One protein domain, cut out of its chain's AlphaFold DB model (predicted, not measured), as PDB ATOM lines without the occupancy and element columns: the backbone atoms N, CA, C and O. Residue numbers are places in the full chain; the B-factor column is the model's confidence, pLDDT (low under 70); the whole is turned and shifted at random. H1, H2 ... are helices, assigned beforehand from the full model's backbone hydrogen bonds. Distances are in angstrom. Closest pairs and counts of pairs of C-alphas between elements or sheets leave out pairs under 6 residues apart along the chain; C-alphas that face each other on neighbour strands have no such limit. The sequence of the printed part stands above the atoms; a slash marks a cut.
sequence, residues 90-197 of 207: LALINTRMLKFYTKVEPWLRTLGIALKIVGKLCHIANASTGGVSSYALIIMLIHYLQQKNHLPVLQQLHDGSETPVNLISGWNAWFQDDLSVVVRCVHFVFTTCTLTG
ATOM      1  N   LEU A  90     272.048 294.902 148.014       89.25
ATOM      2  CA  LEU A  90     271.732 294.873 149.446       89.25
ATOM      3  C   LEU A  90     270.959 296.124 149.889       89.25
ATOM      4  O   LEU A  90     269.981 296.009 150.620       89.25
ATOM      5  N   ALA A  91     271.325 297.314 149.398       90.06
ATOM      6  CA  ALA A  91     270.565 298.527 149.702       90.06
ATOM      7  C   ALA A  91     269.141 298.483 149.130       90.06
ATOM      8  O   ALA A  91     268.211 298.985 149.767       90.06
ATOM      9  N   LEU A  92     268.950 297.855 147.964       91.00
ATOM     10  CA  LEU A  92     267.623 297.653 147.386       91.00
ATOM     11  C   LEU A  92     266.773 296.730 148.266       91.00
ATOM     12  O   LEU A  92     265.632 297.077 148.572       91.00
ATOM     13  N   ILE A  93     267.325 295.596 148.707       94.38
ATOM     14  CA  ILE A  93     266.611 294.669 149.594       94.38
ATOM     15  C   ILE A  93     266.289 295.317 150.937       94.38
ATOM     16  O   ILE A  93     265.136 295.287 151.357       94.38
ATOM     17  N   ASN A  94     267.243 296.013 151.555       94.81
ATOM     18  CA  ASN A  94     266.991 296.739 152.800       94.81
ATOM     19  C   ASN A  94     265.881 297.785 152.630       94.81
ATOM     20  O   ASN A  94     265.019 297.922 153.493       94.81
ATOM     21  N   THR A  95     265.855 298.498 151.500       94.88
ATOM     22  CA  THR A  95     264.784 299.460 151.195       94.88
ATOM     23  C   THR A  95     263.427 298.767 151.046       94.88
ATOM     24  O   THR A  95     262.420 299.287 151.531       94.88
ATOM     25  N   ARG A  96     263.378 297.586 150.413       96.06
ATOM     26  CA  ARG A  96     262.154 296.775 150.306       96.06
ATOM     27  C   ARG A  96     261.671 296.307 151.675       96.06
ATOM     28  O   ARG A  96     260.492 296.477 151.963       96.06
ATOM     29  N   MET A  97     262.574 295.824 152.523       96.31
ATOM     30  CA  MET A  97     262.266 295.413 153.892       96.31
ATOM     31  C   MET A  97     261.713 296.582 154.718       96.31
ATOM     32  O   MET A  97     260.654 296.459 155.324       96.31
ATOM     33  N   LEU A  98     262.362 297.752 154.694       95.94
ATOM     34  CA  LEU A  98     261.861 298.948 155.387       95.94
ATOM     35  C   LEU A  98     260.480 299.380 154.882       95.94
ATOM     36  O   LEU A  98     259.603 299.717 155.675       95.94
ATOM     37  N   LYS A  99     260.261 299.344 153.562       95.31
ATOM     38  CA  LYS A  99     258.942 299.611 152.977       95.31
ATOM     39  C   LYS A  99     257.917 298.583 153.450       95.31
ATOM     40  O   LYS A  99     256.772 298.945 153.707       95.31
ATOM     41  N   PHE A 100     258.308 297.322 153.571       96.06
ATOM     42  CA  PHE A 100     257.423 296.274 154.046       96.06
ATOM     43  C   PHE A 100     257.048 296.461 155.522       96.06
ATOM     44  O   PHE A 100     255.868 296.383 155.837       96.06
ATOM     45  N   TYR A 101     257.974 296.873 156.394       94.88
ATOM     46  CA  TYR A 101     257.627 297.273 157.766       94.88
ATOM     47  C   TYR A 101     256.539 298.359 157.811       94.88
ATOM     48  O   TYR A 101     255.617 298.262 158.612       94.88
ATOM     49  N   THR A 102     256.577 299.349 156.910       93.06
ATOM     50  CA  THR A 102     255.508 300.368 156.827       93.06
ATOM     51  C   THR A 102     254.188 299.853 156.245       93.06
ATOM     52  O   THR A 102     253.176 300.537 156.354       93.06
ATOM     53  N   LYS A 103     254.184 298.679 155.599       92.56
ATOM     54  CA  LYS A 103     252.946 297.988 155.208       92.56
ATOM     55  C   LYS A 103     252.361 297.195 156.371       92.56
ATOM     56  O   LYS A 103     251.144 297.143 156.480       92.56
ATOM     57  N   VAL A 104     253.219 296.581 157.190       90.88
ATOM     58  CA  VAL A 104     252.809 295.870 158.409       90.88
ATOM     59  C   VAL A 104     252.203 296.863 159.400       90.88
ATOM     60  O   VAL A 104     251.080 296.660 159.835       90.88
ATOM     61  N   GLU A 105     252.893 297.975 159.666       90.94
ATOM     62  CA  GLU A 105     252.423 299.034 160.568       90.94
ATOM     63  C   GLU A 105     252.474 300.417 159.886       90.94
ATOM     64  O   GLU A 105     253.542 301.040 159.808       90.94
ATOM     65  N   PRO A 106     251.338 300.952 159.393       89.81
ATOM     66  CA  PRO A 106     251.307 302.221 158.660       89.81
ATOM     67  C   PRO A 106     251.800 303.443 159.454       89.81
ATOM     68  O   PRO A 106     252.445 304.332 158.884       89.81
ATOM     69  N   TRP A 107     251.561 303.488 160.772       90.94
ATOM     70  CA  TRP A 107     251.980 304.596 161.647       90.94
ATOM     71  C   TRP A 107     253.506 304.698 161.800       90.94
ATOM     72  O   TRP A 107     254.026 305.773 162.117       90.94
ATOM     73  N   LEU A 108     254.251 303.630 161.480       91.69
ATOM     74  CA  LEU A 108     255.715 303.628 161.493       91.69
ATOM     75  C   LEU A 108     256.297 304.685 160.549       91.69
ATOM     76  O   LEU A 108     257.341 305.273 160.833       91.69
ATOM     77  N   ARG A 109     255.611 304.975 159.434       91.31
ATOM     78  CA  ARG A 109     256.023 306.035 158.506       91.31
ATOM     79  C   ARG A 109     256.004 307.401 159.190       91.31
ATOM     80  O   ARG A 109     256.971 308.152 159.071       91.31
ATOM     81  N   THR A 110     254.924 307.709 159.902       92.50
ATOM     82  CA  THR A 110     254.758 308.970 160.633       92.50
ATOM     83  C   THR A 110     255.810 309.092 161.729       92.50
ATOM     84  O   THR A 110     256.501 310.108 161.808       92.50
ATOM     85  N   LEU A 111     256.014 308.025 162.503       93.38
ATOM     86  CA  LEU A 111     257.007 308.003 163.573       93.38
ATOM     87  C   LEU A 111     258.442 308.142 163.042       93.38
ATOM     88  O   LEU A 111     259.239 308.898 163.593       93.38
ATOM     89  N   GLY A 112     258.761 307.488 161.924       93.75
ATOM     90  CA  GLY A 112     260.056 307.624 161.258       93.75
ATOM     91  C   GLY A 112     260.324 309.045 160.749       93.75
ATOM     92  O   GLY A 112     261.450 309.535 160.848       93.75
ATOM     93  N   ILE A 113     259.296 309.738 160.243       92.44
ATOM     94  CA  ILE A 113     259.396 311.153 159.852       92.44
ATOM     95  C   ILE A 113     259.628 312.032 161.086       92.44
ATOM     96  O   ILE A 113     260.548 312.850 161.069       92.44
ATOM     97  N   ALA A 114     258.855 311.836 162.157       94.06
ATOM     98  CA  ALA A 114     259.007 312.583 163.403       94.06
ATOM     99  C   ALA A 114     260.416 312.414 163.994       94.06
ATOM    100  O   ALA A 114     261.096 313.404 164.265       94.06
ATOM    101  N   LEU A 115     260.913 311.176 164.081       94.00
ATOM    102  CA  LEU A 115     262.262 310.882 164.563       94.00
ATOM    103  C   LEU A 115     263.339 311.555 163.705       94.00
ATOM    104  O   LEU A 115     264.320 312.083 164.227       94.00
ATOM    105  N   LYS A 116     263.157 311.583 162.381       89.38
ATOM    106  CA  LYS A 116     264.082 312.273 161.476       89.38
ATOM    107  C   LYS A 116     264.085 313.787 161.702       89.38
ATOM    108  O   LYS A 116     265.149 314.396 161.604       89.38
ATOM    109  N   ILE A 117     262.930 314.392 161.979       91.75
ATOM    110  CA  ILE A 117     262.825 315.824 162.299       91.75
ATOM    111  C   ILE A 117     263.546 316.114 163.615       91.75
ATOM    112  O   ILE A 117     264.436 316.961 163.631       91.75
ATOM    113  N   VAL A 118     263.247 315.360 164.676       92.12
ATOM    114  CA  VAL A 118     263.912 315.501 165.983       92.12
ATOM    115  C   VAL A 118     265.423 315.335 165.841       92.12
ATOM    116  O   VAL A 118     266.185 316.187 166.284       92.12
ATOM    117  N   GLY A 119     265.875 314.303 165.127       90.00
ATOM    118  CA  GLY A 119     267.299 314.071 164.912       90.00
ATOM    119  C   GLY A 119     268.004 315.211 164.167       90.00
ATOM    120  O   GLY A 119     269.176 315.484 164.430       90.00
ATOM    121  N   LYS A 120     267.308 315.900 163.253       87.69
ATOM    122  CA  LYS A 120     267.836 317.102 162.591       87.69
ATOM    123  C   LYS A 120     267.913 318.291 163.547       87.69
ATOM    124  O   LYS A 120     268.932 318.970 163.548       87.69
ATOM    125  N   LEU A 121     266.865 318.523 164.340       89.75
ATOM    126  CA  LEU A 121     266.801 319.629 165.304       89.75
ATOM    127  C   LEU A 121     267.849 319.489 166.413       89.75
ATOM    128  O   LEU A 121     268.448 320.475 166.818       89.75
ATOM    129  N   CYS A 122     268.127 318.263 166.852       89.31
ATOM    130  CA  CYS A 122     269.171 317.978 167.837       89.31
ATOM    131  C   CYS A 122     270.581 317.889 167.225       89.31
ATOM    132  O   CYS A 122     271.516 317.509 167.923       89.31
ATOM    133  N   HIS A 123     270.746 318.160 165.924       85.56
ATOM    134  CA  HIS A 123     272.017 318.062 165.193       85.56
ATOM    135  C   HIS A 123     272.718 316.687 165.240       85.56
ATOM    136  O   HIS A 123     273.883 316.572 164.868       85.56
ATOM    137  N   ILE A 124     272.009 315.616 165.613       85.19
ATOM    138  CA  ILE A 124     272.549 314.245 165.648       85.19
ATOM    139  C   ILE A 124     272.440 313.533 164.293       85.19
ATOM    140  O   ILE A 124     273.214 312.622 164.004       85.19
ATOM    141  N   ALA A 125     271.487 313.930 163.442       78.00
ATOM    142  CA  ALA A 125     271.134 313.221 162.211       78.00
ATOM    143  C   ALA A 125     271.915 313.703 160.974       78.00
ATOM    144  O   ALA A 125     271.312 314.050 159.953       78.00
ATOM    145  N   ASN A 126     273.250 313.741 161.047       75.88
ATOM    146  CA  ASN A 126     274.084 314.132 159.908       75.88
ATOM    147  C   ASN A 126     275.309 313.227 159.708       75.88
ATOM    148  O   ASN A 126     276.404 313.513 160.183       75.88
ATOM    149  N   ALA A 127     275.144 312.166 158.913       77.44
ATOM    150  CA  ALA A 127     276.222 311.222 158.599       77.44
ATOM    151  C   ALA A 127     277.441 311.861 157.915       77.44
ATOM    152  O   ALA A 127     278.552 311.358 158.057       77.44
ATOM    153  N   SER A 128     277.254 312.967 157.186       69.75
ATOM    154  CA  SER A 128     278.362 313.642 156.500       69.75
ATOM    155  C   SER A 128     279.312 314.374 157.454       69.75
ATOM    156  O   SER A 128     280.462 314.605 157.094       69.75
ATOM    157  N   THR A 129     278.863 314.679 158.675       73.56
ATOM    158  CA  THR A 129     279.650 315.335 159.733       73.56
ATOM    159  C   THR A 129     279.920 314.402 160.919       73.56
ATOM    160  O   THR A 129     280.182 314.873 162.019       73.56
ATOM    161  N   GLY A 130     279.815 313.080 160.725       73.94
ATOM    162  CA  GLY A 130     280.052 312.078 161.774       73.94
ATOM    163  C   GLY A 130     278.846 311.740 162.662       73.94
ATOM    164  O   GLY A 130     278.986 310.960 163.597       73.94
ATOM    165  N   GLY A 131     277.660 312.283 162.376       81.69
ATOM    166  CA  GLY A 131     276.411 311.945 163.064       81.69
ATOM    167  C   GLY A 131     275.752 310.648 162.570       81.69
ATOM    168  O   GLY A 131     276.248 309.940 161.694       81.69
ATOM    169  N   VAL A 132     274.571 310.342 163.105       87.00
ATOM    170  CA  VAL A 132     273.800 309.139 162.764       87.00
ATOM    171  C   VAL A 132     273.084 309.332 161.423       87.00
ATOM    172  O   VAL A 132     272.429 310.344 161.172       87.00
ATOM    173  N   SER A 133     273.191 308.351 160.523       89.00
ATOM    174  CA  SER A 133     272.471 308.399 159.243       89.00
ATOM    175  C   SER A 133     270.957 308.263 159.436       89.00
ATOM    176  O   SER A 133     270.492 307.596 160.358       89.00
ATOM    177  N   SER A 134     270.156 308.823 158.521       88.25
ATOM    178  CA  SER A 134     268.696 308.634 158.571       88.25
ATOM    179  C   SER A 134     268.293 307.158 158.503       88.25
ATOM    180  O   SER A 134     267.320 306.772 159.134       88.25
ATOM    181  N   TYR A 135     269.044 306.328 157.774       91.50
ATOM    182  CA  TYR A 135     268.819 304.882 157.748       91.50
ATOM    183  C   TYR A 135     269.040 304.257 159.130       91.50
ATOM    184  O   TYR A 135     268.184 303.518 159.605       91.50
ATOM    185  N   ALA A 136     270.137 304.611 159.806       92.06
ATOM    186  CA  ALA A 136     270.430 304.117 161.148       92.06
ATOM    187  C   ALA A 136     269.353 304.525 162.168       92.06
ATOM    188  O   ALA A 136     268.940 303.681 162.953       92.06
ATOM    189  N   LEU A 137     268.819 305.752 162.100       92.25
ATOM    190  CA  LEU A 137     267.694 306.169 162.952       92.25
ATOM    191  C   LEU A 137     266.450 305.289 162.759       92.25
ATOM    192  O   LEU A 137     265.812 304.904 163.733       92.25
ATOM    193  N   ILE A 138     266.115 304.938 161.513       94.50
ATOM    194  CA  ILE A 138     264.972 304.058 161.230       94.50
ATOM    195  C   ILE A 138     265.229 302.630 161.723       94.50
ATOM    196  O   ILE A 138     264.324 302.008 162.270       94.50
ATOM    197  N   ILE A 139     266.453 302.116 161.582       95.62
ATOM    198  CA  ILE A 139     266.815 300.802 162.129       95.62
ATOM    199  C   ILE A 139     266.734 300.800 163.659       95.62
ATOM    200  O   ILE A 139     266.173 299.867 164.224       95.62
ATOM    201  N   MET A 140     267.219 301.850 164.328       95.31
ATOM    202  CA  MET A 140     267.084 302.004 165.781       95.31
ATOM    203  C   MET A 140     265.616 302.033 166.212       95.31
ATOM    204  O   MET A 140     265.257 301.386 167.191       95.31
ATOM    205  N   LEU A 141     264.766 302.741 165.463       95.25
ATOM    206  CA  LEU A 141     263.332 302.786 165.728       95.25
ATOM    207  C   LEU A 141     262.683 301.404 165.608       95.25
ATOM    208  O   LEU A 141     261.967 300.983 166.511       95.25
ATOM    209  N   ILE A 142     262.945 300.690 164.510       95.62
ATOM    210  CA  ILE A 142     262.417 299.337 164.297       95.62
ATOM    211  C   ILE A 142     262.895 298.404 165.405       95.62
ATOM    212  O   ILE A 142     262.084 297.697 165.991       95.62
ATOM    213  N   HIS A 143     264.186 298.443 165.734       96.12
ATOM    214  CA  HIS A 143     264.751 297.629 166.802       96.12
ATOM    215  C   HIS A 143     264.080 297.917 168.150       96.12
ATOM    216  O   HIS A 143     263.665 296.990 168.835       96.12
ATOM    217  N   TYR A 144     263.903 299.192 168.509       95.44
ATOM    218  CA  TYR A 144     263.190 299.578 169.726       95.44
ATOM    219  C   TYR A 144     261.767 299.004 169.764       95.44
ATOM    220  O   TYR A 144     261.362 298.420 170.765       95.44
ATOM    221  N   LEU A 145     261.020 299.112 168.664       93.06
ATOM    222  CA  LEU A 145     259.656 298.591 168.573       93.06
ATOM    223  C   LEU A 145     259.600 297.058 168.618       93.06
ATOM    224  O   LEU A 145     258.669 296.511 169.204       93.06
ATOM    225  N   GLN A 146     260.605 296.369 168.073       93.06
ATOM    226  CA  GLN A 146     260.755 294.919 168.214       93.06
ATOM    227  C   GLN A 146     260.965 294.519 169.677       93.06
ATOM    228  O   GLN A 146     260.283 293.626 170.165       93.06
ATOM    229  N   GLN A 147     261.827 295.229 170.413       92.44
ATOM    230  CA  GLN A 147     262.038 294.984 171.849       92.44
ATOM    231  C   GLN A 147     260.787 295.264 172.699       92.44
ATOM    232  O   GLN A 147     260.644 294.732 173.796       92.44
ATOM    233  N   LYS A 148     259.877 296.116 172.211       89.88
ATOM    234  CA  LYS A 148     258.585 296.410 172.848       89.88
ATOM    235  C   LYS A 148     257.442 295.518 172.355       89.88
ATOM    236  O   LYS A 148     256.302 295.766 172.728       89.88
ATOM    237  N   ASN A 149     257.729 294.498 171.542       86.38
ATOM    238  CA  ASN A 149     256.735 293.601 170.942       86.38
ATOM    239  C   ASN A 149     255.675 294.318 170.077       86.38
ATOM    240  O   ASN A 149     254.588 293.791 169.862       86.38
ATOM    241  N   HIS A 150     255.986 295.512 169.557       88.12
ATOM    242  CA  HIS A 150     255.124 296.247 168.620       88.12
ATOM    243  C   HIS A 150     255.423 295.924 167.155       88.12
ATOM    244  O   HIS A 150     254.617 296.235 166.286       88.12
ATOM    245  N   LEU A 151     256.584 295.333 166.860       91.06
ATOM    246  CA  LEU A 151     256.948 294.874 165.522       91.06
ATOM    247  C   LEU A 151     257.562 293.475 165.591       91.06
ATOM    248  O   LEU A 151     258.370 293.216 166.482       91.06
ATOM    249  N   PRO A 152     257.262 292.588 164.632       92.94
ATOM    250  CA  PRO A 152     257.964 291.321 164.524       92.94
ATOM    251  C   PRO A 152     259.369 291.495 163.925       92.94
ATOM    252  O   PRO A 152     259.699 292.508 163.296       92.94
ATOM    253  N   VAL A 153     260.196 290.458 164.058       94.00
ATOM    254  CA  VAL A 153     261.481 290.353 163.354       94.00
ATOM    255  C   VAL A 153     261.257 289.639 162.021       94.00
ATOM    256  O   VAL A 153     261.255 288.414 161.959       94.00
ATOM    257  N   LEU A 154     261.073 290.398 160.934       94.06
ATOM    258  CA  LEU A 154     260.734 289.834 159.616       94.06
ATOM    259  C   LEU A 154     261.753 288.810 159.097       94.06
ATOM    260  O   LEU A 154     261.376 287.903 158.364       94.06
ATOM    261  N   GLN A 155     263.032 288.934 159.460       94.19
ATOM    262  CA  GLN A 155     264.072 287.984 159.045       94.19
ATOM    263  C   GLN A 155     263.959 286.608 159.719       94.19
ATOM    264  O   GLN A 155     264.540 285.649 159.223       94.19
ATOM    265  N   GLN A 156     263.231 286.512 160.833       90.88
ATOM    266  CA  GLN A 156     263.007 285.268 161.579       90.88
ATOM    267  C   GLN A 156     261.637 284.646 161.286       90.88
ATOM    268  O   GLN A 156     261.349 283.552 161.758       90.88
ATOM    269  N   LEU A 157     260.786 285.327 160.517       90.31
ATOM    270  CA  LEU A 157     259.463 284.826 160.169       90.31
ATOM    271  C   LEU A 157     259.541 283.968 158.907       90.31
ATOM    272  O   LEU A 157     259.865 284.456 157.825       90.31
ATOM    273  N   HIS A 158     259.225 282.687 159.036       87.94
ATOM    274  CA  HIS A 158     259.085 281.762 157.918       87.94
ATOM    275  C   HIS A 158     258.271 280.538 158.341       87.94
ATOM    276  O   HIS A 158     258.217 280.196 159.520       87.94
ATOM    277  N   ASP A 159     257.673 279.871 157.359       79.75
ATOM    278  CA  ASP A 159     257.031 278.579 157.561       79.75
ATOM    279  C   ASP A 159     258.107 277.483 157.423       79.75
ATOM    280  O   ASP A 159     258.816 277.430 156.417       79.75
ATOM    281  N   GLY A 160     258.276 276.634 158.442       80.19
ATOM    282  CA  GLY A 160     259.225 275.508 158.434       80.19
ATOM    283  C   GLY A 160     260.327 275.583 159.497       80.19
ATOM    284  O   GLY A 160     260.485 276.587 160.185       80.19
ATOM    285  N   SER A 161     261.086 274.493 159.648       77.88
ATOM    286  CA  SER A 161     262.150 274.360 160.657       77.88
ATOM    287  C   SER A 161     263.468 275.030 160.264       77.88
ATOM    288  O   SER A 161     264.277 275.338 161.134       77.88
ATOM    289  N   GLU A 162     263.698 275.246 158.969       85.94
ATOM    290  CA  GLU A 162     264.940 275.816 158.447       85.94
ATOM    291  C   GLU A 162     264.743 277.257 157.979       85.94
ATOM    292  O   GLU A 162     263.758 277.584 157.316       85.94
ATOM    293  N   THR A 163     265.709 278.119 158.305       84.88
ATOM    294  CA  THR A 163     265.708 279.522 157.886       84.88
ATOM    295  C   THR A 163     265.896 279.627 156.374       84.88
ATOM    296  O   THR A 163     266.934 279.177 155.875       84.88
ATOM    297  N   PRO A 164     264.980 280.275 155.635       92.06
ATOM    298  CA  PRO A 164     265.141 280.444 154.203       92.06
ATOM    299  C   PRO A 164     266.392 281.256 153.865       92.06
ATOM    300  O   PRO A 164     266.821 282.156 154.599       92.06
ATOM    301  N   VAL A 165     266.981 280.931 152.719       91.12
ATOM    302  CA  VAL A 165     268.256 281.491 152.284       91.12
ATOM    303  C   VAL A 165     268.061 282.261 150.983       91.12
ATOM    304  O   VAL A 165     267.735 281.689 149.948       91.12
ATOM    305  N   ASN A 166     268.316 283.568 151.026       91.81
ATOM    306  CA  ASN A 166     268.371 284.438 149.853       91.81
ATOM    307  C   ASN A 166     269.731 285.145 149.805       91.81
ATOM    308  O   ASN A 166     269.906 286.216 150.386       91.81
ATOM    309  N   LEU A 167     270.724 284.526 149.162       91.94
ATOM    310  CA  LEU A 167     272.097 285.034 149.168       91.94
ATOM    311  C   LEU A 167     272.299 286.168 148.163       91.94
ATOM    312  O   LEU A 167     272.207 285.981 146.952       91.94
ATOM    313  N   ILE A 168     272.694 287.334 148.673       86.38
ATOM    314  CA  ILE A 168     273.107 288.485 147.870       86.38
ATOM    315  C   ILE A 168     274.492 288.916 148.325       86.38
ATOM    316  O   ILE A 168     274.692 289.337 149.464       86.38
ATOM    317  N   SER A 169     275.469 288.818 147.421       82.25
ATOM    318  CA  SER A 169     276.871 289.147 147.713       82.25
ATOM    319  C   SER A 169     277.422 288.410 148.948       82.25
ATOM    320  O   SER A 169     278.180 288.990 149.721       82.25
ATOM    321  N   GLY A 170     277.005 287.154 149.155       85.31
ATOM    322  CA  GLY A 170     277.429 286.319 150.287       85.31
ATOM    323  C   GLY A 170     276.673 286.551 151.601       85.31
ATOM    324  O   GLY A 170     276.994 285.903 152.590       85.31
ATOM    325  N   TRP A 171     275.670 287.432 151.628       88.44
ATOM    326  CA  TRP A 171     274.836 287.684 152.808       88.44
ATOM    327  C   TRP A 171     273.442 287.099 152.614       88.44
ATOM    328  O   TRP A 171     272.851 287.300 151.553       88.44
ATOM    329  N   ASN A 172     272.894 286.433 153.636       93.62
ATOM    330  CA  ASN A 172     271.483 286.055 153.623       93.62
ATOM    331  C   ASN A 172     270.623 287.315 153.800       93.62
ATOM    332  O   ASN A 172     270.584 287.910 154.873       93.62
ATOM    333  N   ALA A 173     269.966 287.728 152.723       93.69
ATOM    334  CA  ALA A 173     269.110 288.902 152.643       93.69
ATOM    335  C   ALA A 173     267.615 288.529 152.710       93.69
ATOM    336  O   ALA A 173     266.764 289.273 152.220       93.69
ATOM    337  N   TRP A 174     267.298 287.357 153.268       95.00
ATOM    338  CA  TRP A 174     265.930 286.904 153.489       95.00
ATOM    339  C   TRP A 174     265.181 287.789 154.496       95.00
ATOM    340  O   TRP A 174     265.723 288.188 155.529       95.00
ATOM    341  N   PHE A 175     263.915 288.070 154.193       95.38
ATOM    342  CA  PHE A 175     262.921 288.589 155.126       95.38
ATOM    343  C   PHE A 175     261.527 288.183 154.636       95.38
ATOM    344  O   PHE A 175     261.318 288.082 153.429       95.38
ATOM    345  N   GLN A 176     260.582 287.981 155.554       94.88
ATOM    346  CA  GLN A 176     259.188 287.720 155.202       94.88
ATOM    347  C   GLN A 176     258.542 288.964 154.586       94.88
ATOM    348  O   GLN A 176     258.478 290.011 155.235       94.88
ATOM    349  N   ASP A 177     258.049 288.839 153.357       94.25
ATOM    350  CA  ASP A 177     257.393 289.907 152.601       94.25
ATOM    351  C   ASP A 177     255.943 289.583 152.191       94.25
ATOM    352  O   ASP A 177     255.319 290.355 151.455       94.25
ATOM    353  N   ASP A 178     255.369 288.507 152.739       92.62
ATOM    354  CA  ASP A 178     253.940 288.206 152.689       92.62
ATOM    355  C   ASP A 178     253.233 288.687 153.965       92.62
ATOM    356  O   ASP A 178     253.427 288.171 155.070       92.62
ATOM    357  N   LEU A 179     252.359 289.687 153.806       91.00
ATOM    358  CA  LEU A 179     251.602 290.274 154.911       91.00
ATOM    359  C   LEU A 179     250.668 289.253 155.575       91.00
ATOM    360  O   LEU A 179     250.460 289.320 156.784       91.00
ATOM    361  N   SER A 180     250.131 288.296 154.813       89.25
ATOM    362  CA  SER A 180     249.239 287.267 155.343       89.25
ATOM    363  C   SER A 180     249.966 286.351 156.330       89.25
ATOM    364  O   SER A 180     249.418 286.031 157.382       89.25
ATOM    365  N   VAL A 181     251.219 285.990 156.035       87.19
ATOM    366  CA  VAL A 181     252.072 285.195 156.930       87.19
ATOM    367  C   VAL A 181     252.381 285.994 158.193       87.19
ATOM    368  O   VAL A 181     252.206 285.490 159.300       87.19
ATOM    369  N   VAL A 182     252.760 287.269 158.044       88.62
ATOM    370  CA  VAL A 182     253.079 288.131 159.191       88.62
ATOM    371  C   VAL A 182     251.887 288.285 160.130       88.62
ATOM    372  O   VAL A 182     252.042 288.090 161.331       88.62
ATOM    373  N   VAL A 183     250.693 288.584 159.610       82.88
ATOM    374  CA  VAL A 183     249.487 288.752 160.437       82.88
ATOM    375  C   VAL A 183     249.148 287.464 161.189       82.88
ATOM    376  O   VAL A 183     248.842 287.528 162.379       82.88
ATOM    377  N   ARG A 184     249.264 286.293 160.544       79.31
ATOM    378  CA  ARG A 184     249.063 284.997 161.214       79.31
ATOM    379  C   ARG A 184     250.046 284.798 162.369       79.31
ATOM    380  O   ARG A 184     249.620 284.480 163.477       79.31
ATOM    381  N   CYS A 185     251.339 285.019 162.135       69.25
ATOM    382  CA  CYS A 185     252.374 284.818 163.151       69.25
ATOM    383  C   CYS A 185     252.279 285.831 164.303       69.25
ATOM    384  O   CYS A 185     252.453 285.463 165.461       69.25
ATOM    385  N   VAL A 186     251.968 287.097 164.009       67.56
ATOM    386  CA  VAL A 186     251.833 288.149 165.028       67.56
ATOM    387  C   VAL A 186     250.591 287.912 165.890       67.56
ATOM    388  O   VAL A 186     250.683 287.962 167.115       67.56
ATOM    389  N   HIS A 187     249.445 287.573 165.290       57.59
ATOM    390  CA  HIS A 187     248.217 287.275 166.035       57.59
ATOM    391  C   HIS A 187     248.365 286.036 166.939       57.59
ATOM    392  O   HIS A 187     247.809 286.004 168.039       57.59
ATOM    393  N   PHE A 188     249.165 285.050 166.516       50.25
ATOM    394  CA  PHE A 188     249.500 283.871 167.319       50.25
ATOM    395  C   PHE A 188     250.309 284.230 168.575       50.25
ATOM    396  O   PHE A 188     249.957 283.794 169.666       50.25
ATOM    397  N   VAL A 189     251.321 285.101 168.465       50.69
ATOM    398  CA  VAL A 189     252.122 285.541 169.626       50.69
ATOM    399  C   VAL A 189     251.267 286.304 170.647       50.69
ATOM    400  O   VAL A 189     251.398 286.071 171.850       50.69
ATOM    401  N   PHE A 190     250.349 287.165 170.195       47.34
ATOM    402  CA  PHE A 190     249.442 287.883 171.099       47.34
ATOM    403  C   PHE A 190     248.451 286.948 171.814       47.34
ATOM    404  O   PHE A 190     248.196 287.140 173.002       47.34
ATOM    405  N   THR A 191     247.942 285.907 171.145       43.56
ATOM    406  CA  THR A 191     247.004 284.942 171.756       43.56
ATOM    407  C   THR A 191     247.689 283.944 172.695       43.56
ATOM    408  O   THR A 191     247.149 283.630 173.758       43.56
ATOM    409  N   THR A 192     248.906 283.484 172.394       42.66
ATOM    410  CA  THR A 192     249.652 282.610 173.315       42.66
ATOM    411  C   THR A 192     250.112 283.350 174.569       42.66
ATOM    412  O   THR A 192     250.057 282.782 175.656       42.66
ATOM    413  N   CYS A 193     250.481 284.634 174.459       44.56
ATOM    414  CA  CYS A 193     250.884 285.447 175.613       44.56
ATOM    415  C   CYS A 193     249.708 285.715 176.576       44.56
ATOM    416  O   CYS A 193     249.896 285.748 177.792       44.56
ATOM    417  N   THR A 194     248.473 285.813 176.055       45.38
ATOM    418  CA  THR A 194     247.259 285.859 176.892       45.38
ATOM    419  C   THR A 194     246.942 284.533 177.591       45.38
ATOM    420  O   THR A 194     246.377 284.551 178.680       45.38
ATOM    421  N   LEU A 195     247.329 283.390 177.013       47.41
ATOM    422  CA  LEU A 195     247.082 282.061 177.590       47.41
ATOM    423  C   LEU A 195     248.123 281.662 178.650       47.41
ATOM    424  O   LEU A 195     247.791 280.932 179.578       47.41
ATOM    425  N   THR A 196     249.360 282.166 178.569       49.25
ATOM    426  CA  THR A 196     250.434 281.892 179.546       49.25
ATOM    427  C   THR A 196     250.484 282.877 180.723       49.25
ATOM    428  O   THR A 196     251.462 282.900 181.466       49.25
ATOM    429  N   GLY A 197     249.451 283.704 180.917       42.78
ATOM    430  CA  GLY A 197     249.265 284.485 182.148       42.78
ATOM    431  C   GLY A 197     250.304 285.580 182.425       42.78
ATOM    432  O   GLY A 197     250.388 286.061 183.551       42.78
TER     433      GLY A 197
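Overview. This is residues 90 to 197 of the 207 residues of an uncharacterized protein of Paragonimus westermani (UniProt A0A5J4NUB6). What shape? H1 and H2 make a V, H3 packs on H2, and H4 lies aside. Which parts? The printed part has 108 residues with four named helices and no named strand. It is all helix, only just loose with a radius of gyration of the C-alphas of 15.9 A, spanning 46 by 39 by 20 A.

Arrangement. What comes first? H1, residues 90 to 104, joins H2, residues 107 to 121, by a tight link. What follows? H3, residues 134 to 147, touches H2; their closest C-alphas, of Gly 112 and Ile 138, are 6.1 A apart. H4, residues 179 to 195, is apart from both. Every O i to N i+4 pair in these helices is within hydrogen-bond range.

Along the chain. Where does H1 begin? C-alpha 90 is at (271.732, 294.873, 149.446). Where does H4 end? C-alpha 195 is at (247.082, 282.061, 177.590).

Size, cuts and confidence. Which links are long? Both links of H3 are long. Where is confidence low? The pLDDT is under 70 at residues 128 and 185 to 197.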